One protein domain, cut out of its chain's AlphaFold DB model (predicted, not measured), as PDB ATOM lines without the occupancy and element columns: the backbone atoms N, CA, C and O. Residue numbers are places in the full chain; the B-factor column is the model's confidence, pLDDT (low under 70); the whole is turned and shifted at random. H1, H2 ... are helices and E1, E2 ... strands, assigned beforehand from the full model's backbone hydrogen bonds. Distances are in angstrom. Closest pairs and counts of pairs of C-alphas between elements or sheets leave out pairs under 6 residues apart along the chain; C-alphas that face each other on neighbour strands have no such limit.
ATOM      1  N   LEU A  35       9.014 -49.618  24.094       90.88
ATOM      2  CA  LEU A  35      10.237 -50.291  23.646       90.88
ATOM      3  C   LEU A  35      10.313 -50.367  22.114       90.88
ATOM      4  O   LEU A  35      11.354 -50.072  21.532       90.88
ATOM      5  N   THR A  36       9.210 -50.723  21.450       88.31
ATOM      6  CA  THR A  36       9.166 -50.819  19.980       88.31
ATOM      7  C   THR A  36       9.328 -49.458  19.296       88.31
ATOM      8  O   THR A  36      10.014 -49.379  18.277       88.31
ATOM      9  N   MET A  37       8.787 -48.371  19.864       87.88
ATOM     10  CA  MET A  37       9.065 -47.009  19.379       87.88
ATOM     11  C   MET A  37      10.533 -46.606  19.567       87.88
ATOM     12  O   MET A  37      11.104 -45.972  18.682       87.88
ATOM     13  N   LEU A  38      11.156 -46.995  20.685       86.31
ATOM     14  CA  LEU A  38      12.568 -46.716  20.968       86.31
ATOM     15  C   LEU A  38      13.505 -47.423  19.981       86.31
ATOM     16  O   LEU A  38      14.393 -46.780  19.427       86.31
ATOM     17  N   LEU A  39      13.265 -48.712  19.715       83.19
ATOM     18  CA  LEU A  39      14.034 -49.488  18.734       83.19
ATOM     19  C   LEU A  39      13.916 -48.874  17.333       83.19
ATOM     20  O   LEU A  39      14.921 -48.574  16.698       83.19
ATOM     21  N   ARG A  40      12.692 -48.544  16.904       85.06
ATOM     22  CA  ARG A  40      12.459 -47.894  15.608       85.06
ATOM     23  C   ARG A  40      13.130 -46.519  15.494       85.06
ATOM     24  O   ARG A  40      13.536 -46.120  14.402       85.06
ATOM     25  N   SER A  41      13.225 -45.771  16.596       85.06
ATOM     26  CA  SER A  41      13.894 -44.465  16.616       85.06
ATOM     27  C   SER A  41      15.403 -44.591  16.415       85.06
ATOM     28  O   SER A  41      15.983 -43.741  15.742       85.06
ATOM     29  N   GLN A  42      16.031 -45.629  16.972       82.50
ATOM     30  CA  GLN A  42      17.455 -45.899  16.758       82.50
ATOM     31  C   GLN A  42      17.713 -46.275  15.298       82.50
ATOM     32  O   GLN A  42      18.578 -45.669  14.670       82.50
ATOM     33  N   ASP A  43      16.891 -47.158  14.726       82.69
ATOM     34  CA  ASP A  43      16.989 -47.537  13.309       82.69
ATOM     35  C   ASP A  43      16.840 -46.319  12.382       82.69
ATOM     36  O   ASP A  43      17.603 -46.136  11.433       82.69
ATOM     37  N   SER A  44      15.883 -45.436  12.690       83.50
ATOM     38  CA  SER A  44      15.653 -44.209  11.915       83.50
ATOM     39  C   SER A  44      16.830 -43.236  12.023       83.50
ATOM     40  O   SER A  44      17.198 -42.603  11.035       83.50
ATOM     41  N   GLN A  45      17.443 -43.121  13.204       83.81
ATOM     42  CA  GLN A  45      18.609 -42.269  13.418       83.81
ATOM     43  C   GLN A  45      19.841 -42.805  12.678       83.81
ATOM     44  O   GLN A  45      20.529 -42.026  12.025       83.81
ATOM     45  N   VAL A  46      20.092 -44.115  12.734       83.06
ATOM     46  CA  VAL A  46      21.199 -44.759  12.007       83.06
ATOM     47  C   VAL A  46      21.022 -44.582  10.501       83.06
ATOM     48  O   VAL A  46      21.964 -44.182   9.824       83.06
ATOM     49  N   SER A  47      19.808 -44.781   9.981       84.88
ATOM     50  CA  SER A  47      19.515 -44.560   8.562       84.88
ATOM     51  C   SER A  47      19.729 -43.100   8.140       84.88
ATOM     52  O   SER A  47      20.355 -42.849   7.113       84.88
ATOM     53  N   ALA A  48      19.278 -42.133   8.946       84.56
ATOM     54  CA  ALA A  48      19.472 -40.712   8.657       84.56
ATOM     55  C   ALA A  48      20.952 -40.291   8.712       84.56
ATOM     56  O   ALA A  48      21.388 -39.466   7.909       84.56
ATOM     57  N   ILE A  49      21.732 -40.853   9.643       84.44
ATOM     58  CA  ILE A  49      23.180 -40.619   9.728       84.44
ATOM     59  C   ILE A  49      23.884 -41.220   8.510       84.44
ATOM     60  O   ILE A  49      24.646 -40.510   7.863       84.44
ATOM     61  N   ALA A  50      23.570 -42.464   8.142       84.25
ATOM     62  CA  ALA A  50      24.148 -43.116   6.969       84.25
ATOM     63  C   ALA A  50      23.865 -42.321   5.684       84.25
ATOM     64  O   ALA A  50      24.786 -42.022   4.935       84.25
ATOM     65  N   GLN A  51      22.620 -41.875   5.472       87.62
ATOM     66  CA  GLN A  51      22.266 -41.028   4.324       87.62
ATOM     67  C   GLN A  51      23.032 -39.700   4.317       87.62
ATOM     68  O   GLN A  51      23.486 -39.249   3.267       87.62
ATOM     69  N   LYS A  52      23.187 -39.068   5.487       89.31
ATOM     70  CA  LYS A  52      23.957 -37.829   5.626       89.31
ATOM     71  C   LYS A  52      25.431 -38.045   5.288       89.31
ATOM     72  O   LYS A  52      26.015 -37.199   4.616       89.31
ATOM     73  N   ASP A  53      26.026 -39.133   5.760       87.69
ATOM     74  CA  ASP A  53      27.433 -39.430   5.512       87.69
ATOM     75  C   ASP A  53      27.666 -39.828   4.046       87.69
ATOM     76  O   ASP A  53      28.614 -39.326   3.451       87.69
ATOM     77  N   THR A  54      26.754 -40.578   3.413       88.69
ATOM     78  CA  THR A  54      26.771 -40.835   1.957       88.69
ATOM     79  C   THR A  54      26.657 -39.551   1.134       88.69
ATOM     80  O   THR A  54      27.402 -39.354   0.178       88.69
ATOM     81  N   ALA A  55      25.768 -38.627   1.511       90.00
ATOM     82  CA  ALA A  55      25.655 -37.344   0.815       90.00
ATOM     83  C   ALA A  55      26.949 -36.518   0.926       90.00
ATOM     84  O   ALA A  55      27.340 -35.827  -0.016       90.00
ATOM     85  N   LYS A  56      27.638 -36.598   2.068       91.25
ATOM     86  CA  LYS A  56      28.926 -35.930   2.259       91.25
ATOM     87  C   LYS A  56      30.058 -36.592   1.475       91.25
ATOM     88  O   LYS A  56      30.852 -35.869   0.884       91.25
ATOM     89  N   SER A  57      30.151 -37.923   1.454       92.25
ATOM     90  CA  SER A  57      31.168 -38.624   0.659       92.25
ATOM     91  C   SER A  57      30.965 -38.407  -0.840       92.25
ATOM     92  O   SER A  57      31.946 -38.270  -1.567       92.25
ATOM     93  N   LEU A  58      29.714 -38.290  -1.301       93.31
ATOM     94  CA  LEU A  58      29.403 -37.920  -2.682       93.31
ATOM     95  C   LEU A  58      29.864 -36.492  -3.002       93.31
ATOM     96  O   LEU A  58      30.567 -36.293  -3.986       93.31
ATOM     97  N   ASN A  59      29.560 -35.520  -2.136       93.69
ATOM     98  CA  ASN A  59      30.044 -34.143  -2.291       93.69
ATOM     99  C   ASN A  59      31.587 -34.081  -2.301       93.69
ATOM    100  O   ASN A  59      32.191 -33.366  -3.104       93.69
ATOM    101  N   ALA A  60      32.244 -34.895  -1.469       94.50
ATOM    102  CA  ALA A  60      33.696 -35.031  -1.489       94.50
ATOM    103  C   ALA A  60      34.220 -35.562  -2.833       94.50
ATOM    104  O   ALA A  60      35.202 -35.035  -3.356       94.50
ATOM    105  N   ALA A  61      33.553 -36.561  -3.419       95.00
ATOM    106  CA  ALA A  61      33.907 -37.099  -4.732       95.00
ATOM    107  C   ALA A  61      33.691 -36.069  -5.858       95.00
ATOM    108  O   ALA A  61      34.573 -35.892  -6.694       95.00
ATOM    109  N   GLU A  62      32.562 -35.352  -5.857       94.19
ATOM    110  CA  GLU A  62      32.257 -34.285  -6.825       94.19
ATOM    111  C   GLU A  62      33.273 -33.140  -6.752       94.19
ATOM    112  O   GLU A  62      33.760 -32.654  -7.775       94.19
ATOM    113  N   THR A  63      33.644 -32.737  -5.535       94.62
ATOM    114  CA  THR A  63      34.693 -31.740  -5.318       94.62
ATOM    115  C   THR A  63      36.034 -32.248  -5.841       94.62
ATOM    116  O   THR A  63      36.709 -31.531  -6.572       94.62
ATOM    117  N   GLY A  64      36.378 -33.510  -5.571       94.75
ATOM    118  CA  GLY A  64      37.583 -34.142  -6.106       94.75
ATOM    119  C   GLY A  64      37.639 -34.170  -7.636       94.75
ATOM    120  O   GLY A  64      38.692 -33.905  -8.210       94.75
ATOM    121  N   VAL A  65      36.512 -34.423  -8.314       94.56
ATOM    122  CA  VAL A  65      36.418 -34.321  -9.783       94.56
ATOM    123  C   VAL A  65      36.723 -32.901 -10.249       94.56
ATOM    124  O   VAL A  65      37.490 -32.720 -11.194       94.56
ATOM    125  N   ASN A  66      36.154 -31.890  -9.590       91.94
ATOM    126  CA  ASN A  66      36.399 -30.494  -9.947       91.94
ATOM    127  C   ASN A  66      37.859 -30.087  -9.717       91.94
ATOM    128  O   ASN A  66      38.430 -29.426 -10.582       91.94
ATOM    129  N   GLU A  67      38.476 -30.520  -8.616       92.75
ATOM    130  CA  GLU A  67      39.892 -30.265  -8.322       92.75
ATOM    131  C   GLU A  67      40.815 -30.946  -9.337       92.75
ATOM    132  O   GLU A  67      41.717 -30.308  -9.876       92.75
ATOM    133  N   ILE A  68      40.559 -32.212  -9.684       93.69
ATOM    134  CA  ILE A  68      41.340 -32.918 -10.710       93.69
ATOM    135  C   ILE A  68      41.151 -32.254 -12.076       93.69
ATOM    136  O   ILE A  68      42.120 -32.044 -12.796       93.69
ATOM    137  N   ARG A  69      39.931 -31.845 -12.433       89.75
ATOM    138  CA  ARG A  69      39.682 -31.123 -13.687       89.75
ATOM    139  C   ARG A  69      40.352 -29.750 -13.694       89.75
ATOM    140  O   ARG A  69      40.852 -29.320 -14.731       89.75
ATOM    141  N   ALA A  70      40.381 -29.047 -12.564       84.81
ATOM    142  CA  ALA A  70      41.124 -27.801 -12.419       84.81
ATOM    143  C   ALA A  70      42.630 -28.043 -12.576       84.81
ATOM    144  O   ALA A  70      43.286 -27.291 -13.298       84.81
ATOM    145  N   LEU A  71      43.154 -29.122 -11.987       88.00
ATOM    146  CA  LEU A  71      44.536 -29.555 -12.149       88.00
ATOM    147  C   LEU A  71      44.848 -29.891 -13.607       88.00
ATOM    148  O   LEU A  71      45.846 -29.405 -14.108       88.00
ATOM    149  N   MET A  72      43.992 -30.627 -14.317       86.94
ATOM    150  CA  MET A  72      44.161 -30.918 -15.747       86.94
ATOM    151  C   MET A  72      44.015 -29.662 -16.617       86.94
ATOM    152  O   MET A  72      44.670 -29.541 -17.638       86.94
ATOM    153  N   ASN A  73      43.186 -28.690 -16.234       78.56
ATOM    154  CA  ASN A  73      43.097 -27.414 -16.953       78.56
ATOM    155  C   ASN A  73      44.335 -26.533 -16.755       78.56
ATOM    156  O   ASN A  73      44.671 -25.757 -17.652       78.56
ATOM    157  N   GLN A  74      44.968 -26.622 -15.583       77.06
ATOM    158  CA  GLN A  74      46.265 -26.007 -15.302       77.06
ATOM    159  C   GLN A  74      47.397 -26.779 -15.975       77.06
ATOM    160  O   GLN A  74      48.326 -26.151 -16.472       77.06
ATOM    161  N   HIS A  75      47.272 -28.109 -15.998       80.19
ATOM    162  CA  HIS A  75      48.234 -29.048 -16.532       80.19
ATOM    163  C   HIS A  75      47.700 -29.858 -17.712       80.19
ATOM    164  O   HIS A  75      47.510 -31.067 -17.618       80.19
ATOM    165  N   ARG A  76      47.422 -29.200 -18.840       79.19
ATOM    166  CA  ARG A  76      46.671 -29.791 -19.963       79.19
ATOM    167  C   ARG A  76      47.386 -30.951 -20.617       79.19
ATOM    168  O   ARG A  76      46.717 -31.865 -21.091       79.19
ATOM    169  N   ALA A  77      48.718 -30.945 -20.606       79.62
ATOM    170  CA  ALA A  77      49.501 -32.043 -21.158       79.62
ATOM    171  C   ALA A  77      49.078 -33.396 -20.561       79.62
ATOM    172  O   ALA A  77      48.972 -34.369 -21.297       79.62
ATOM    173  N   ILE A  78      48.742 -33.445 -19.264       86.31
ATOM    174  CA  ILE A  78      48.410 -34.700 -18.575       86.31
ATOM    175  C   ILE A  78      47.094 -35.318 -19.053       86.31
ATOM    176  O   ILE A  78      46.890 -36.510 -18.861       86.31
ATOM    177  N   ALA A  79      46.203 -34.558 -19.694       87.56
ATOM    178  CA  ALA A  79      44.941 -35.109 -20.181       87.56
ATOM    179  C   ALA A  79      45.121 -36.090 -21.350       87.56
ATOM    180  O   ALA A  79      44.269 -36.949 -21.545       87.56
ATOM    181  N   ASN A  80      46.241 -36.024 -22.072       85.31
ATOM    182  CA  ASN A  80      46.558 -36.973 -23.144       85.31
ATOM    183  C   ASN A  80      47.266 -38.240 -22.641       85.31
ATOM    184  O   ASN A  80      47.667 -39.068 -23.451       85.31
ATOM    185  N   TYR A  81      47.479 -38.365 -21.327       87.31
ATOM    186  CA  TYR A  81      48.247 -39.457 -20.741       87.31
ATOM    187  C   TYR A  81      47.469 -40.127 -19.613       87.31
ATOM    188  O   TYR A  81      46.817 -39.439 -18.822       87.31
ATOM    189  N   PRO A  82      47.567 -41.456 -19.472       88.88
ATOM    190  CA  PRO A  82      46.897 -42.164 -18.398       88.88
ATOM    191  C   PRO A  82      47.497 -41.789 -17.037       88.88
ATOM    192  O   PRO A  82      48.671 -41.420 -16.905       88.88
ATOM    193  N   ALA A  83      46.703 -41.972 -15.979       88.69
ATOM    194  CA  ALA A  83      47.206 -41.769 -14.619       88.69
ATOM    195  C   ALA A  83      48.313 -42.766 -14.231       88.69
ATOM    196  O   ALA A  83      49.100 -42.496 -13.330       88.69
ATOM    197  N   CYS A  84      48.333 -43.934 -14.869       86.81
ATOM    198  CA  CYS A  84      49.190 -45.061 -14.528       86.81
ATOM    199  C   CYS A  84      49.341 -45.952 -15.760       86.81
ATOM    200  O   CYS A  84      48.321 -46.282 -16.363       86.81
ATOM    201  N   THR A  85      50.550 -46.365 -16.130       77.81
ATOM    202  CA  THR A  85      50.754 -47.386 -17.160       77.81
ATOM    203  C   THR A  85      52.149 -48.026 -17.148       77.81
ATOM    204  O   THR A  85      53.151 -47.404 -16.809       77.81
ATOM    205  N   THR A  86      52.243 -49.272 -17.621       59.50
ATOM    206  CA  THR A  86      53.526 -49.883 -18.004       59.50
ATOM    207  C   THR A  86      53.966 -49.547 -19.435       59.50
ATOM    208  O   THR A  86      55.167 -49.565 -19.690       59.50
ATOM    209  N   ASP A  87      53.036 -49.214 -20.344       54.00
ATOM    210  CA  ASP A  87      53.263 -48.651 -21.690       54.00
ATOM    211  C   ASP A  87      51.952 -48.046 -22.272       54.00
ATOM    212  O   ASP A  87      50.864 -48.348 -21.795       54.00
ATOM    213  N   LEU A  88      51.997 -47.212 -23.319       53.31
ATOM    214  CA  LEU A  88      50.788 -46.599 -23.929       53.31
ATOM    215  C   LEU A  88      49.716 -47.605 -24.432       53.31
ATOM    216  O   LEU A  88      48.640 -47.183 -24.840       53.31
ATOM    217  N   ASN A  89      49.984 -48.920 -24.424       53.53
ATOM    218  CA  ASN A  89      49.106 -49.961 -24.969       53.53
ATOM    219  C   ASN A  89      48.705 -51.051 -23.953       53.53
ATOM    220  O   ASN A  89      48.020 -52.008 -24.327       53.53
ATOM    221  N   THR A  90      49.116 -50.949 -22.686       56.34
ATOM    222  CA  THR A  90      48.807 -51.922 -21.634       56.34
ATOM    223  C   THR A  90      47.865 -51.318 -20.603       56.34
ATOM    224  O   THR A  90      47.978 -50.140 -20.271       56.34
ATOM    225  N   PRO A  91      46.922 -52.114 -20.062       58.78
ATOM    226  CA  PRO A  91      46.065 -51.653 -18.982       58.78
ATOM    227  C   PRO A  91      46.904 -51.138 -17.805       58.78
ATOM    228  O   PRO A  91      47.956 -51.721 -17.526       58.78
ATOM    229  N   PRO A  92      46.428 -50.115 -17.072       64.56
ATOM    230  CA  PRO A  92      47.126 -49.569 -15.914       64.56
ATOM    231  C   PRO A  92      47.454 -50.689 -14.923       64.56
ATOM    232  O   PRO A  92      46.559 -51.259 -14.291       64.56
ATOM    233  N   THR A  93      48.738 -51.012 -14.780       70.19
ATOM    234  CA  THR A  93      49.195 -51.956 -13.764       70.19
ATOM    235  C   THR A  93      49.498 -51.179 -12.491       70.19
ATOM    236  O   THR A  93      50.186 -50.160 -12.483       70.19
ATOM    237  N   ARG A  94      48.896 -51.632 -11.395       80.56
ATOM    238  CA  ARG A  94      49.131 -51.098 -10.058       80.56
ATOM    239  C   ARG A  94      49.649 -52.217  -9.181       80.56
ATOM    240  O   ARG A  94      49.245 -53.373  -9.334       80.56
ATOM    241  N   ASN A  95      50.507 -51.855  -8.244       82.31
ATOM    242  CA  ASN A  95      50.949 -52.754  -7.193       82.31
ATOM    243  C   ASN A  95      49.773 -53.127  -6.274       82.31
ATOM    244  O   ASN A  95      48.703 -52.511  -6.297       82.31
ATOM    245  N   ALA A  96      49.968 -54.148  -5.437       79.88
ATOM    246  CA  ALA A  96      48.943 -54.617  -4.499       79.88
ATOM    247  C   ALA A  96      48.521 -53.550  -3.467       79.88
ATOM    248  O   ALA A  96      47.418 -53.621  -2.930       79.88
ATOM    249  N   ASP A  97      49.379 -52.565  -3.206       79.06
ATOM    250  CA  ASP A  97      49.126 -51.398  -2.354       79.06
ATOM    251  C   ASP A  97      48.394 -50.252  -3.084       79.06
ATOM    252  O   ASP A  97      47.992 -49.273  -2.462       79.06
ATOM    253  N   GLY A  98      48.164 -50.384  -4.395       77.25
ATOM    254  CA  GLY A  98      47.486 -49.397  -5.226       77.25
ATOM    255  C   GLY A  98      48.402 -48.349  -5.859       77.25
ATOM    256  O   GLY A  98      47.901 -47.575  -6.686       77.25
ATOM    257  N   THR A  99      49.706 -48.340  -5.553       85.69
ATOM    258  CA  THR A  99      50.653 -47.423  -6.199       85.69
ATOM    259  C   THR A  99      50.863 -47.809  -7.657       85.69
ATOM    260  O   THR A  99      50.659 -48.961  -8.057       85.69
ATOM    261  N   CYS A 100      51.281 -46.845  -8.468       87.06
ATOM    262  CA  CYS A 100      51.678 -47.134  -9.836       87.06
ATOM    263  C   CYS A 100      52.982 -47.929  -9.873       87.06
ATOM    264  O   CYS A 100      53.908 -47.653  -9.108       87.06
ATOM    265  N   SER A 101      53.032 -48.942 -10.742       85.44
ATOM    266  CA  SER A 101      54.248 -49.722 -11.019       85.44
ATOM    267  C   SER A 101      55.078 -49.147 -12.170       85.44
ATOM    268  O   SER A 101      56.069 -49.752 -12.584       85.44
ATOM    269  N   ASP A 102      54.674 -47.985 -12.682       83.62
ATOM    270  CA  ASP A 102      55.328 -47.251 -13.754       83.62
ATOM    271  C   ASP A 102      56.812 -47.056 -13.434       83.62
ATOM    272  O   ASP A 102      57.207 -46.566 -12.373       83.62
ATOM    273  N   SER A 103      57.657 -47.465 -14.373       78.50
ATOM    274  CA  SER A 103      59.104 -47.340 -14.263       78.50
ATOM    275  C   SER A 103      59.713 -47.057 -15.633       78.50
ATOM    276  O   SER A 103      59.105 -47.331 -16.669       78.50
ATOM    277  N   GLY A 104      60.922 -46.491 -15.639       74.44
ATOM    278  CA  GLY A 104      61.652 -46.144 -16.858       74.44
ATOM    279  C   GLY A 104      61.541 -44.671 -17.263       74.44
ATOM    280  O   GLY A 104      60.656 -43.936 -16.834       74.44
ATOM    281  N   ASN A 105      62.480 -44.237 -18.105       72.12
ATOM    282  CA  ASN A 105      62.625 -42.834 -18.521       72.12
ATOM    283  C   ASN A 105      61.805 -42.478 -19.776       72.12
ATOM    284  O   ASN A 105      61.907 -41.362 -20.268       72.12
ATOM    285  N   SER A 106      61.060 -43.432 -20.336       76.19
ATOM    286  CA  SER A 106      60.270 -43.263 -21.565       76.19
ATOM    287  C   SER A 106      58.770 -43.470 -21.354       76.19
ATOM    288  O   SER A 106      58.012 -43.431 -22.315       76.19
ATOM    289  N   THR A 107      58.348 -43.760 -20.124       83.31
ATOM    290  CA  THR A 107      56.945 -44.020 -19.792       83.31
ATOM    291  C   THR A 107      56.277 -42.695 -19.452       83.31
ATOM    292  O   THR A 107      56.644 -42.060 -18.463       83.31
ATOM    293  N   GLU A 108      55.339 -42.265 -20.291       86.44
ATOM    294  CA  GLU A 108      54.620 -40.994 -20.168       86.44
ATOM    295  C   GLU A 108      53.311 -41.227 -19.392       86.44
ATOM    296  O   GLU A 108      52.350 -41.781 -19.923       86.44
ATOM    297  N   SER A 109      53.287 -40.864 -18.107       88.62
ATOM    298  CA  SER A 109      52.127 -41.050 -17.224       88.62
ATOM    299  C   SER A 109      52.132 -40.057 -16.062       88.62
ATOM    300  O   SER A 109      53.156 -39.437 -15.759       88.62
ATOM    301  N   TRP A 110      51.001 -39.915 -15.363       91.12
ATOM    302  CA  TRP A 110      50.912 -39.008 -14.206       91.12
ATOM    303  C   TRP A 110      51.813 -39.454 -13.045       91.12
ATOM    304  O   TRP A 110      52.254 -38.621 -12.256       91.12
ATOM    305  N   ALA A 111      52.116 -40.752 -12.936       90.50
ATOM    306  CA  ALA A 111      53.038 -41.276 -11.930       90.50
ATOM    307  C   ALA A 111      54.496 -40.855 -12.186       90.50
ATOM    308  O   ALA A 111      55.289 -40.761 -11.248       90.50
ATOM    309  N   LEU A 112      54.846 -40.573 -13.446       89.94
ATOM    310  CA  LEU A 112      56.167 -40.122 -13.881       89.94
ATOM    311  C   LEU A 112      56.043 -38.799 -14.653       89.94
ATOM    312  O   LEU A 112      56.389 -38.731 -15.834       89.94
ATOM    313  N   PRO A 113      55.595 -37.714 -13.992       88.00
ATOM    314  CA  PRO A 113      55.234 -36.475 -14.670       88.00
ATOM    315  C   PRO A 113      56.402 -35.895 -15.472       88.00
ATOM    316  O   PRO A 113      56.205 -35.384 -16.561       88.00
ATOM    317  N   ASN A 114      57.642 -36.036 -14.997       87.38
ATOM    318  CA  ASN A 114      58.828 -35.507 -15.680       87.38
ATOM    319  C   ASN A 114      59.077 -36.107 -17.076       87.38
ATOM    320  O   ASN A 114      59.830 -35.514 -17.847       87.38
ATOM    321  N   ASN A 115      58.481 -37.261 -17.389       87.56
ATOM    322  CA  ASN A 115      58.551 -37.858 -18.720       87.56
ATOM    323  C   ASN A 115      57.478 -37.291 -19.660       87.56
ATOM    324  O   ASN A 115      57.640 -37.392 -20.869       87.56
ATOM    325  N   ILE A 116      56.407 -36.683 -19.128       84.31
ATOM    326  CA  ILE A 116      55.364 -36.040 -19.929       84.31
ATOM    327  C   ILE A 116      55.948 -34.772 -20.573       84.31
ATOM    328  O   ILE A 116      56.357 -33.843 -19.859       84.31
ATOM    329  N   PRO A 117      55.965 -34.681 -21.916       77.69
ATOM    330  CA  PRO A 117      56.423 -33.488 -22.606       77.69
ATOM    331  C   PRO A 117      55.640 -32.251 -22.154       77.69
ATOM    332  O   PRO A 117      54.413 -32.244 -22.123       77.69
ATOM    333  N   ASN A 118      56.363 -31.174 -21.841       71.06
ATOM    334  CA  ASN A 118      55.804 -29.863 -21.489       71.06
ATOM    335  C   ASN A 118      54.967 -29.797 -20.192       71.06
ATOM    336  O   ASN A 118      54.301 -28.790 -19.976       71.06
ATOM    337  N   ILE A 119      55.057 -30.773 -19.278       73.94
ATOM    338  CA  ILE A 119      54.279 -30.763 -18.018       73.94
ATOM    339  C   ILE A 119      54.565 -29.574 -17.079       73.94
ATOM    340  O   ILE A 119      53.720 -29.167 -16.289       73.94
ATOM    341  N   LEU A 120      55.784 -29.024 -17.123       66.25
ATOM    342  CA  LEU A 120      56.204 -27.866 -16.321       66.25
ATOM    343  C   LEU A 120      56.193 -26.561 -17.128       66.25
ATOM    344  O   LEU A 120      56.565 -25.512 -16.602       66.25
ATOM    345  N   ALA A 121      55.776 -26.599 -18.398       55.41
ATOM    346  CA  ALA A 121      55.720 -25.419 -19.263       55.41
ATOM    347  C   ALA A 121      54.558 -24.465 -18.902       55.41
ATOM    348  O   ALA A 121      54.326 -23.464 -19.579       55.41
ATOM    349  N   GLU A 122      53.836 -24.764 -17.823       55.22
ATOM    350  CA  GLU A 122      52.531 -24.210 -17.495       55.22
ATOM    351  C   GLU A 122      52.691 -23.283 -16.287       55.22
ATOM    352  O   GLU A 122      52.867 -23.699 -15.142       55.22
ATOM    353  N   CYS A 123      52.752 -21.981 -16.563       52.69
ATOM    354  CA  CYS A 123      52.868 -20.894 -15.581       52.69
ATOM    355  C   CYS A 123      54.056 -20.951 -14.594       52.69
ATOM    356  O   CYS A 123      54.093 -20.146 -13.662       52.69
ATOM    357  N   GLY A 124      55.009 -21.877 -14.752       60.91
ATOM    358  CA  GLY A 124      56.082 -22.103 -13.777       60.91
ATOM    359  C   GLY A 124      55.588 -22.633 -12.423       60.91
ATOM    360  O   GLY A 124      56.338 -22.592 -11.445       60.91
ATOM    361  N   ILE A 125      54.340 -23.113 -12.342       71.31
ATOM    362  CA  ILE A 125      53.788 -23.708 -11.123       71.31
ATOM    363  C   ILE A 125      54.093 -25.199 -11.165       71.31
ATOM    364  O   ILE A 125      53.556 -25.946 -11.976       71.31
ATOM    365  N   ASN A 126      54.968 -25.649 -10.275       83.69
ATOM    366  CA  ASN A 126      55.308 -27.057 -10.176       83.69
ATOM    367  C   ASN A 126      54.349 -27.778  -9.209       83.69
ATOM    368  O   ASN A 126      54.597 -27.788  -8.003       83.69
ATOM    369  N   ARG A 127      53.279 -28.396  -9.735       87.31
ATOM    370  CA  ARG A 127      52.382 -29.302  -8.979       87.31
ATOM    371  C   ARG A 127      52.655 -30.783  -9.256       87.31
ATOM    372  O   ARG A 127      51.806 -31.628  -8.991       87.31
ATOM    373  N   THR A 128      53.841 -31.138  -9.756       88.81
ATOM    374  CA  THR A 128      54.167 -32.539 -10.099       88.81
ATOM    375  C   THR A 128      54.030 -33.495  -8.916       88.81
ATOM    376  O   THR A 128      53.590 -34.622  -9.103       88.81
ATOM    377  N   ALA A 129      54.316 -33.038  -7.693       90.94
ATOM    378  CA  ALA A 129      54.111 -33.833  -6.483       90.94
ATOM    379  C   ALA A 129      52.638 -34.223  -6.266       90.94
ATOM    380  O   ALA A 129      52.355 -35.342  -5.855       90.94
ATOM    381  N   GLU A 130      51.707 -33.321  -6.575       91.94
ATOM    382  CA  GLU A 130      50.271 -33.576  -6.460       91.94
ATOM    383  C   GLU A 130      49.749 -34.464  -7.593       91.94
ATOM    384  O   GLU A 130      48.918 -35.342  -7.377       91.94
ATOM    385  N   ILE A 131      50.278 -34.289  -8.807       92.00
ATOM    386  CA  ILE A 131      49.977 -35.181  -9.933       92.00
ATOM    387  C   ILE A 131      50.398 -36.621  -9.579       92.00
ATOM    388  O   ILE A 131      49.627 -37.558  -9.783       92.00
ATOM    389  N   VAL A 132      51.576 -36.790  -8.965       92.62
ATOM    390  CA  VAL A 132      52.093 -38.092  -8.508       92.62
ATOM    391  C   VAL A 132      51.270 -38.668  -7.355       92.62
ATOM    392  O   VAL A 132      50.980 -39.865  -7.363       92.62
ATOM    393  N   SER A 133      50.871 -37.856  -6.370       93.12
ATOM    394  CA  SER A 133      50.051 -38.338  -5.249       93.12
ATOM    395  C   SER A 133      48.687 -38.840  -5.735       93.12
ATOM    396  O   SER A 133      48.252 -39.934  -5.364       93.12
ATOM    397  N   LEU A 134      48.050 -38.106  -6.653       93.50
ATOM    398  CA  LEU A 134      46.812 -38.527  -7.308       93.50
ATOM    399  C   LEU A 134      47.018 -39.801  -8.131       93.50
ATOM    400  O   LEU A 134      46.237 -40.745  -7.997       93.50
ATOM    401  N   ALA A 135      48.084 -39.874  -8.932       91.81
ATOM    402  CA  ALA A 135      48.422 -41.067  -9.703       91.81
ATOM    403  C   ALA A 135      48.541 -42.309  -8.807       91.81
ATOM    404  O   ALA A 135      48.010 -43.367  -9.149       91.81
ATOM    405  N   ASN A 136      49.138 -42.167  -7.621       90.62
ATOM    406  CA  ASN A 136      49.315 -43.227  -6.625       90.62
ATOM    407  C   ASN A 136      48.096 -43.477  -5.716       90.62
ATOM    408  O   ASN A 136      48.194 -44.263  -4.776       90.62
ATOM    409  N   ARG A 137      46.930 -42.886  -6.019       91.44
ATOM    410  CA  ARG A 137      45.672 -43.029  -5.255       91.44
ATOM    411  C   ARG A 137      45.761 -42.552  -3.805       91.44
ATOM    412  O   ARG A 137      45.014 -43.037  -2.947       91.44
ATOM    413  N   GLU A 138      46.651 -41.612  -3.519       93.12
ATOM    414  CA  GLU A 138      46.750 -41.023  -2.191       93.12
ATOM    415  C   GLU A 138      45.527 -40.147  -1.907       93.12
ATOM    416  O   GLU A 138      45.058 -39.398  -2.769       93.12
ATOM    417  N   TRP A 139      45.014 -40.229  -0.679       93.12
ATOM    418  CA  TRP A 139      43.903 -39.395  -0.236       93.12
ATOM    419  C   TRP A 139      44.334 -37.936  -0.104       93.12
ATOM    420  O   TRP A 139      45.262 -37.611   0.633       93.12
ATOM    421  N   GLN A 140      43.616 -37.061  -0.798       94.50
ATOM    422  CA  GLN A 140      43.772 -35.616  -0.749       94.50
ATOM    423  C   GLN A 140      42.644 -35.016   0.088       94.50
ATOM    424  O   GLN A 140      41.479 -35.379  -0.067       94.50
ATOM    425  N   ASN A 141      42.977 -34.093   0.988       93.31
ATOM    426  CA  ASN A 141      41.964 -33.336   1.721       93.31
ATOM    427  C   ASN A 141      41.326 -32.309   0.782       93.31
ATOM    428  O   ASN A 141      42.053 -31.584   0.109       93.31
ATOM    429  N   ILE A 142      39.994 -32.185   0.801       91.69
ATOM    430  CA  ILE A 142      39.291 -31.109   0.073       91.69
ATOM    431  C   ILE A 142      39.804 -29.742   0.526       91.69
ATOM    432  O   ILE A 142      40.067 -28.851  -0.274       91.69
ATOM    433  N   ASN A 143      39.971 -29.596   1.838       89.56
ATOM    434  CA  ASN A 143      40.560 -28.425   2.449       89.56
ATOM    435  C   ASN A 143      41.590 -28.879   3.490       89.56
ATOM    436  O   ASN A 143      41.201 -29.432   4.522       89.56
ATOM    437  N   PRO A 144      42.894 -28.620   3.278       87.44
ATOM    438  CA  PRO A 144      43.936 -28.964   4.246       87.44
ATOM    439  C   PRO A 144      43.730 -28.334   5.633       87.44
ATOM    440  O   PRO A 144      44.218 -28.869   6.625       87.44
ATOM    441  N   SER A 145      43.006 -27.212   5.711       90.12
ATOM    442  CA  SER A 145      42.701 -26.522   6.972       90.12
ATOM    443  C   SER A 145      41.491 -27.115   7.703       90.12
ATOM    444  O   SER A 145      41.350 -26.909   8.906       90.12
ATOM    445  N   GLU A 146      40.624 -27.853   7.003       87.81
ATOM    446  CA  GLU A 146      39.403 -28.452   7.554       87.81
ATOM    447  C   GLU A 146      39.225 -29.910   7.079       87.81
ATOM    448  O   GLU A 146      38.372 -30.190   6.232       87.81
ATOM    449  N   PRO A 147      39.966 -30.882   7.653       82.94
ATOM    450  CA  PRO A 147      39.898 -32.294   7.246       82.94
ATOM    451  C   PRO A 147      38.499 -32.920   7.371       82.94
ATOM    452  O   PRO A 147      38.171 -33.893   6.697       82.94
ATOM    453  N   SER A 148      37.635 -32.341   8.213       83.75
ATOM    454  CA  SER A 148      36.243 -32.771   8.394       83.75
ATOM    455  C   SER A 148      35.355 -32.579   7.164       83.75
ATOM    456  O   SER A 148      34.243 -33.109   7.144       83.75
ATOM    457  N   GLN A 149      35.797 -31.803   6.168       87.25
ATOM    458  CA  GLN A 149      35.058 -31.624   4.916       87.25
ATOM    459  C   GLN A 149      35.095 -32.881   4.036       87.25
ATOM    460  O   GLN A 149      34.223 -33.049   3.188       87.25
ATOM    461  N   GLY A 150      36.039 -33.788   4.291       92.12
ATOM    462  CA  GLY A 150      36.217 -35.019   3.540       92.12
ATOM    463  C   GLY A 150      37.497 -35.029   2.725       92.12
ATOM    464  O   GLY A 150      38.247 -34.051   2.644       92.12
ATOM    465  N   GLN A 151      37.738 -36.184   2.128       95.19
ATOM    466  CA  GLN A 151      38.899 -36.451   1.300       95.19
ATOM    467  C   GLN A 151      38.460 -37.072  -0.015       95.19
ATOM    468  O   GLN A 151      37.427 -37.740  -0.083       95.19
ATOM    469  N   TYR A 152      39.274 -36.890  -1.045       96.12
ATOM    470  CA  TYR A 152      39.083 -37.510  -2.343       96.12
ATOM    471  C   TYR A 152      40.368 -38.181  -2.819       96.12
ATOM    472  O   TYR A 152      41.463 -37.846  -2.375       96.12
ATOM    473  N   ARG A 153      40.247 -39.141  -3.728       94.81
ATOM    474  CA  ARG A 153      41.389 -39.714  -4.444       94.81
ATOM    475  C   ARG A 153      40.996 -40.116  -5.851       94.81
ATOM    476  O   ARG A 153      39.858 -40.515  -6.107       94.81
ATOM    477  N   LEU A 154      41.968 -40.072  -6.748       94.31
ATOM    478  CA  LEU A 154      41.841 -40.627  -8.085       94.31
ATOM    479  C   LEU A 154      41.943 -42.155  -8.018       94.31
ATOM    480  O   LEU A 154      42.876 -42.691  -7.428       94.31
ATOM    481  N   LEU A 155      41.001 -42.872  -8.628       90.56
ATOM    482  CA  LEU A 155      41.095 -44.324  -8.799       90.56
ATOM    483  C   LEU A 155      41.744 -44.665 -10.136       90.56
ATOM    484  O   LEU A 155      42.710 -45.438 -10.182       90.56
ATOM    485  N   THR A 156      41.209 -44.106 -11.218       89.25
ATOM    486  CA  THR A 156      41.686 -44.317 -12.586       89.25
ATOM    487  C   THR A 156      41.373 -43.098 -13.442       89.25
ATOM    488  O   THR A 156      40.333 -42.465 -13.266       89.25
ATOM    489  N   TYR A 157      42.258 -42.822 -14.390       90.38
ATOM    490  CA  TYR A 157      42.005 -41.950 -15.526       90.38
ATOM    491  C   TYR A 157      42.411 -42.725 -16.777       90.38
ATOM    492  O   TYR A 157      43.532 -43.240 -16.820       90.38
ATOM    493  N   ASP A 158      41.477 -42.856 -17.709       85.56
ATOM    494  CA  ASP A 158      41.663 -43.476 -19.018       85.56
ATOM    495  C   ASP A 158      41.619 -42.365 -20.066       85.56
ATOM    496  O   ASP A 158      40.582 -41.726 -20.243       85.56
ATOM    497  N   ASP A 159      42.748 -42.111 -20.717       82.50
ATOM    498  CA  ASP A 159      42.913 -41.081 -21.738       82.50
ATOM    499  C   ASP A 159      42.155 -41.417 -23.031       82.50
ATOM    500  O   ASP A 159      41.586 -40.518 -23.652       82.50
ATOM    501  N   GLN A 160      42.044 -42.700 -23.398       82.62
ATOM    502  CA  GLN A 160      41.381 -43.123 -24.639       82.62
ATOM    503  C   GLN A 160      39.869 -42.926 -24.581       82.62
ATOM    504  O   GLN A 160      39.254 -42.490 -25.553       82.62
ATOM    505  N   ASN A 161      39.276 -43.243 -23.430       81.44
ATOM    506  CA  ASN A 161      37.847 -43.055 -23.184       81.44
ATOM    507  C   ASN A 161      37.545 -41.736 -22.461       81.44
ATOM    508  O   ASN A 161      36.392 -41.479 -22.127       81.44
ATOM    509  N   SER A 162      38.580 -40.946 -22.153       85.00
ATOM    510  CA  SER A 162      38.500 -39.711 -21.364       85.00
ATOM    511  C   SER A 162      37.643 -39.848 -20.091       85.00
ATOM    512  O   SER A 162      36.898 -38.953 -19.687       85.00
ATOM    513  N   THR A 163      37.736 -41.017 -19.455       88.50
ATOM    514  CA  THR A 163      36.905 -41.400 -18.314       88.50
ATOM    515  C   THR A 163      37.702 -41.265 -17.024       88.50
ATOM    516  O   THR A 163      38.787 -41.832 -16.863       88.50
ATOM    517  N   LEU A 164      37.141 -40.538 -16.063       91.94
ATOM    518  CA  LEU A 164      37.735 -40.251 -14.767       91.94
ATOM    519  C   LEU A 164      36.931 -40.919 -13.651       91.94
ATOM    520  O   LEU A 164      35.737 -40.676 -13.506       91.94
ATOM    521  N   ARG A 165      37.591 -41.727 -12.817       93.19
ATOM    522  CA  ARG A 165      36.974 -42.368 -11.646       93.19
ATOM    523  C   ARG A 165      37.583 -41.800 -10.373       93.19
ATOM    524  O   ARG A 165      38.773 -41.989 -10.114       93.19
ATOM    525  N   VAL A 166      36.768 -41.128  -9.570       94.81
ATOM    526  CA  VAL A 166      37.157 -40.464  -8.321       94.81
ATOM    527  C   VAL A 166      36.391 -41.081  -7.166       94.81
ATOM    528  O   VAL A 166      35.216 -41.414  -7.281       94.81
ATOM    529  N   GLN A 167      37.059 -41.231  -6.032       94.88
ATOM    530  CA  GLN A 167      36.438 -41.695  -4.803       94.88
ATOM    531  C   GLN A 167      36.479 -40.589  -3.760       94.88
ATOM    532  O   GLN A 167      37.521 -39.968  -3.576       94.88
ATOM    533  N   GLY A 168      35.365 -40.367  -3.070       95.00
ATOM    534  CA  GLY A 168      35.257 -39.468  -1.929       95.00
ATOM    535  C   GLY A 168      34.989 -40.252  -0.651       95.00
ATOM    536  O   GLY A 168      34.258 -41.243  -0.680       95.00
ATOM    537  N   ARG A 169      35.564 -39.815   0.470       93.25
ATOM    538  CA  ARG A 169      35.268 -40.359   1.801       93.25
ATOM    539  C   ARG A 169      35.100 -39.268   2.846       93.25
ATOM    540  O   ARG A 169      35.657 -38.175   2.723       93.25
ATOM    541  N   VAL A 170      34.377 -39.604   3.907       90.62
ATOM    542  CA  VAL A 170      34.252 -38.786   5.119       90.62
ATOM    543  C   VAL A 170      34.361 -39.641   6.373       90.62
ATOM    544  O   VAL A 170      34.084 -40.835   6.330       90.62
ATOM    545  N   ASN A 171      34.707 -38.997   7.492       78.44
ATOM    546  CA  ASN A 171      34.820 -39.625   8.811       78.44
ATOM    547  C   ASN A 171      35.824 -40.797   8.830       78.44
ATOM    548  O   ASN A 171      35.488 -41.893   9.273       78.44
ATOM    549  N   GLU A 172      37.047 -40.562   8.346       80.50
ATOM    550  CA  GLU A 172      38.133 -41.551   8.395       80.50
ATOM    551  C   GLU A 172      38.295 -42.137   9.811       80.50
ATOM    552  O   GLU A 172      38.225 -41.411  10.810       80.50
ATOM    553  N   ASP A 173      38.465 -43.461   9.882       75.88
ATOM    554  CA  ASP A 173      38.606 -44.247  11.116       75.88
ATOM    555  C   ASP A 173      37.426 -44.142  12.099       75.88
ATOM    556  O   ASP A 173      37.541 -44.502  13.277       75.88
ATOM    557  N   GLN A 174      36.270 -43.653  11.645       76.19
ATOM    558  CA  GLN A 174      35.043 -43.651  12.433       76.19
ATOM    559  C   GLN A 174      34.130 -44.821  12.034       76.19
ATOM    560  O   GLN A 174      34.124 -45.244  10.881       76.19
ATOM    561  N   PRO A 175      33.257 -45.293  12.944       69.88
ATOM    562  CA  PRO A 175      32.246 -46.308  12.627       69.88
ATOM    563  C   PRO A 175      31.255 -45.900  11.524       69.88
ATOM    564  O   PRO A 175      30.477 -46.733  11.072       69.88
ATOM    565  N   SER A 176      31.235 -44.619  11.145       73.38
ATOM    566  CA  SER A 176      30.405 -44.057  10.080       73.38
ATOM    567  C   SER A 176      31.234 -43.567   8.886       73.38
ATOM    568  O   SER A 176      30.863 -42.593   8.220       73.38
ATOM    569  N   GLU A 177      32.377 -44.214   8.625       83.00
ATOM    570  CA  GLU A 177      33.102 -44.021   7.372       83.00
ATOM    571  C   GLU A 177      32.160 -44.345   6.207       83.00
ATOM    572  O   GLU A 177      31.593 -45.434   6.110       83.00
ATOM    573  N   SER A 178      31.967 -43.362   5.335       86.12
ATOM    574  CA  SER A 178      31.177 -43.516   4.121       86.12
ATOM    575  C   SER A 178      32.049 -43.191   2.928       86.12
ATOM    576  O   SER A 178      32.812 -42.218   2.954       86.12
ATOM    577  N   ILE A 179      31.953 -44.030   1.900       91.31
ATOM    578  CA  ILE A 179      32.769 -43.947   0.700       91.31
ATOM    579  C   ILE A 179      31.852 -43.959  -0.523       91.31
ATOM    580  O   ILE A 179      31.044 -44.868  -0.705       91.31
ATOM    581  N   SER A 180      32.017 -42.965  -1.390       92.56
ATOM    582  CA  SER A 180      31.291 -42.853  -2.656       92.56
ATOM    583  C   SER A 180      32.273 -42.874  -3.816       92.56
ATOM    584  O   SER A 180      33.311 -42.217  -3.765       92.56
ATOM    585  N   GLU A 181      31.955 -43.630  -4.864       94.56
ATOM    586  CA  GLU A 181      32.721 -43.666  -6.107       94.56
ATOM    587  C   GLU A 181      31.918 -42.991  -7.219       94.56
ATOM    588  O   GLU A 181      30.722 -43.240  -7.396       94.56
ATOM    589  N   LEU A 182      32.594 -42.124  -7.961       93.88
ATOM    590  CA  LEU A 182      32.030 -41.327  -9.031       93.88
ATOM    591  C   LEU A 182      32.847 -41.551 -10.296       93.88
ATOM    592  O   LEU A 182      34.071 -41.446 -10.291       93.88
ATOM    593  N   GLU A 183      32.156 -41.875 -11.372       94.12
ATOM    594  CA  GLU A 183      32.699 -42.054 -12.706       94.12
ATOM    595  C   GLU A 183      32.171 -40.928 -13.586       94.12
ATOM    596  O   GLU A 183      30.975 -40.641 -13.599       94.12
ATOM    597  N   VAL A 184      33.076 -40.243 -14.265       92.38
ATOM    598  CA  VAL A 184      32.781 -39.039 -15.025       92.38
ATOM    599  C   VAL A 184      33.392 -39.176 -16.402       92.38
ATOM    600  O   VAL A 184      34.573 -39.484 -16.527       92.38
ATOM    601  N   ASP A 185      32.580 -38.910 -17.415       89.50
ATOM    602  CA  ASP A 185      33.016 -38.832 -18.802       89.50
ATOM    603  C   ASP A 185      33.066 -37.360 -19.224       89.50
ATOM    604  O   ASP A 185      32.084 -36.613 -19.091       89.50
ATOM    605  N   PHE A 186      34.230 -36.927 -19.697       86.06
ATOM    606  CA  PHE A 186      34.397 -35.655 -20.379       86.06
ATOM    607  C   PHE A 186      35.214 -35.889 -21.638       86.06
ATOM    608  O   PHE A 186      36.299 -36.434 -21.566       86.06
ATOM    609  N   SER A 187      34.760 -35.422 -22.796       82.44
ATOM    610  CA  SER A 187      35.566 -35.578 -24.007       82.44
ATOM    611  C   SER A 187      36.802 -34.677 -23.966       82.44
ATOM    612  O   SER A 187      36.706 -33.478 -23.678       82.44
ATOM    613  N   VAL A 188      37.956 -35.256 -24.276       80.06
ATOM    614  CA  VAL A 188      39.194 -34.527 -24.539       80.06
ATOM    615  C   VAL A 188      39.261 -34.273 -26.043       80.06
ATOM    616  O   VAL A 188      39.455 -35.195 -26.829       80.06
ATOM    617  N   GLU A 189      39.045 -33.027 -26.458       74.62
ATOM    618  CA  GLU A 189      39.117 -32.637 -27.870       74.62
ATOM    619  C   GLU A 189      40.389 -31.841 -28.156       74.62
ATOM    620  O   GLU A 189      40.923 -31.135 -27.294       74.62
ATOM    621  N   GLU A 190      40.873 -31.923 -29.393       65.75
ATOM    622  CA  GLU A 190      41.898 -31.001 -29.866       65.75
ATOM    623  C   GLU A 190      41.333 -29.575 -29.838       65.75
ATOM    624  O   GLU A 190      40.254 -29.304 -30.367       65.75
ATOM    625  N   ASN A 433      36.150 -30.802 -22.560       79.00
ATOM    626  CA  ASN A 433      34.746 -30.460 -22.714       79.00
ATOM    627  C   ASN A 433      34.009 -30.468 -21.363       79.00
ATOM    628  O   ASN A 433      34.527 -30.951 -20.346       79.00
ATOM    629  N   PRO A 434      32.812 -29.857 -21.290       81.44
ATOM    630  CA  PRO A 434      31.924 -30.051 -20.155       81.44
ATOM    631  C   PRO A 434      31.705 -31.543 -19.891       81.44
ATOM    632  O   PRO A 434      31.703 -32.349 -20.819       81.44
ATOM    633  N   ILE A 435      31.497 -31.888 -18.622       84.44
ATOM    634  CA  ILE A 435      31.157 -33.253 -18.223       84.44
ATOM    635  C   ILE A 435      29.879 -33.669 -18.953       84.44
ATOM    636  O   ILE A 435      28.857 -32.985 -18.845       84.44
ATOM    637  N   GLN A 436      29.951 -34.768 -19.698       82.75
ATOM    638  CA  GLN A 436      28.843 -35.267 -20.510       82.75
ATOM    639  C   GLN A 436      27.956 -36.228 -19.723       82.75
ATOM    640  O   GLN A 436      26.734 -36.212 -19.881       82.75
ATOM    641  N   ALA A 437      28.560 -37.030 -18.846       85.31
ATOM    642  CA  ALA A 437      27.852 -38.008 -18.037       85.31
ATOM    643  C   ALA A 437      28.454 -38.131 -16.633       85.31
ATOM    644  O   ALA A 437      29.667 -38.037 -16.443       85.31
ATOM    645  N   TRP A 438      27.574 -38.383 -15.664       89.00
ATOM    646  CA  TRP A 438      27.922 -38.756 -14.296       89.00
ATOM    647  C   TRP A 438      27.380 -40.160 -14.025       89.00
ATOM    648  O   TRP A 438      26.186 -40.412 -14.198       89.00
ATOM    649  N   GLY A 439      28.247 -41.062 -13.587       84.62
ATOM    650  CA  GLY A 439      27.907 -42.389 -13.094       84.62
ATOM    651  C   GLY A 439      28.263 -42.502 -11.617       84.62
ATOM    652  O   GLY A 439      29.407 -42.294 -11.231       84.62
ATOM    653  N   THR A 440      27.298 -42.840 -10.769       83.00
ATOM    654  CA  THR A 440      27.530 -43.049  -9.333       83.00
ATOM    655  C   THR A 440      27.566 -44.536  -9.022       83.00
ATOM    656  O   THR A 440      26.607 -45.247  -9.323       83.00
ATOM    657  N   ASN A 441      28.627 -44.993  -8.361       77.50
ATOM    658  CA  ASN A 441      28.696 -46.327  -7.779       77.50
ATOM    659  C   ASN A 441      28.816 -46.195  -6.259       77.50
ATOM    660  O   ASN A 441      29.840 -45.776  -5.720       77.50
ATOM    661  N   GLU A 442      27.757 -46.562  -5.545       66.31
ATOM    662  CA  GLU A 442      27.791 -46.610  -4.086       66.31
ATOM    663  C   GLU A 442      28.345 -47.963  -3.630       66.31
ATOM    664  O   GLU A 442      27.832 -49.024  -3.994       66.31
ATOM    665  N   ARG A 443      29.405 -47.935  -2.818       61.53
ATOM    666  CA  ARG A 443      29.896 -49.113  -2.098       61.53
ATOM    667  C   ARG A 443      29.756 -48.856  -0.607       61.53
ATOM    668  O   ARG A 443      30.514 -48.072  -0.051       61.53
TER     669      ARG A 443
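Overview. This is residues 35 to 190 and 433 to 443 of the 446 residues of an uncharacterized protein of Acaryochloris marina (strain MBIC 11017) (UniProt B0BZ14). A four-stranded antiparallel sheet has one long helix, H1, running slantwise over one face, and the first residues of that helix, 35 to 45, stick out as a free arm beyond a body that spans 51 by 33 by 31 A without them. Short helix H3 stands up over edge strand E1 on the same face, and a long stretch with no named element, residues 81 to 127, joins H2 to H3. The printed part has 167 residues, with named elements in the order H1 H2 H3 E1 E2 E3 E4 E5; the sheet's order is E1 E2 E3 E5, and the class is mixed, helices and strands. It is only just compact, close to loose, with a radius of gyration of the C-alphas of 18.3 A and spans of 68 by 34 by 32 A.

Along the chain. The sheet holds E1, residues 151 to 158, 21.7 A long; E2, residues 163 to 170, 23.7 A; E3, residues 178 to 185, 23.5 A; and E5, residues 437 to 442, 16.4 A. E4 is residues 188 to 190. H1, residues 35 to 74, is 58.3 A long, from C-alpha 35 at (10.237, -50.291, 23.646) to C-alpha 74 at (46.265, -26.007, -15.302). H2 is residues 76 to 80 and H3 residues 128 to 135. E5 ends with C-alpha 442 at (27.791, -46.610, -4.086).

Arrangement. E1, E2 and E3 form a meander, each strand the antiparallel neighbour of the one before, with hairpins E1 and E2, and E2 and E3. N 153 and O 167 are 2.9 A apart, N 166 and O 182 2.8 A, and, between antiparallel neighbours E3 and E5, N 183 and O 439 2.8 A, each within hydrogen-bond range. H1 is on the sheet, making two layers, a helix on one face of a sheet, at a height over the sheet of 5.5 A. Its closest C-alphas to E2 are those of Ala 61 and Gly 168, 3.9 A; on the local plane it stands at 43 degrees to E2, slantwise to the strands. H3 is on the same face, over E1, with the C-alphas of Leu 134 and Leu 154 closest, 5.5 A. H1 and H2 are close but not clearly touching, with the C-alphas of Met 72 and Ala 79 closest, 6.2 A. E3 runs on into E4 at 28 degrees; E4 pairs with no named strand. In H1 and H3 every O i to N i+4 pair is within hydrogen-bond range; in H2 0 of 1 is, beside 2 of 2 O i to N i+3 pairs.

Size, cuts and confidence. The C-alphas farthest apart, of Leu 35 and Ser 106, are 67.8 A apart. Residues 191 to 432 are not printed, and C-alphas 190 and 433 are 10.1 A apart across the cut. The links H2 to H3 and H3 to E1 are long. Residues 86 to 92, 120 to 124, 175, 190 and 442 to 443 have pLDDT under 70.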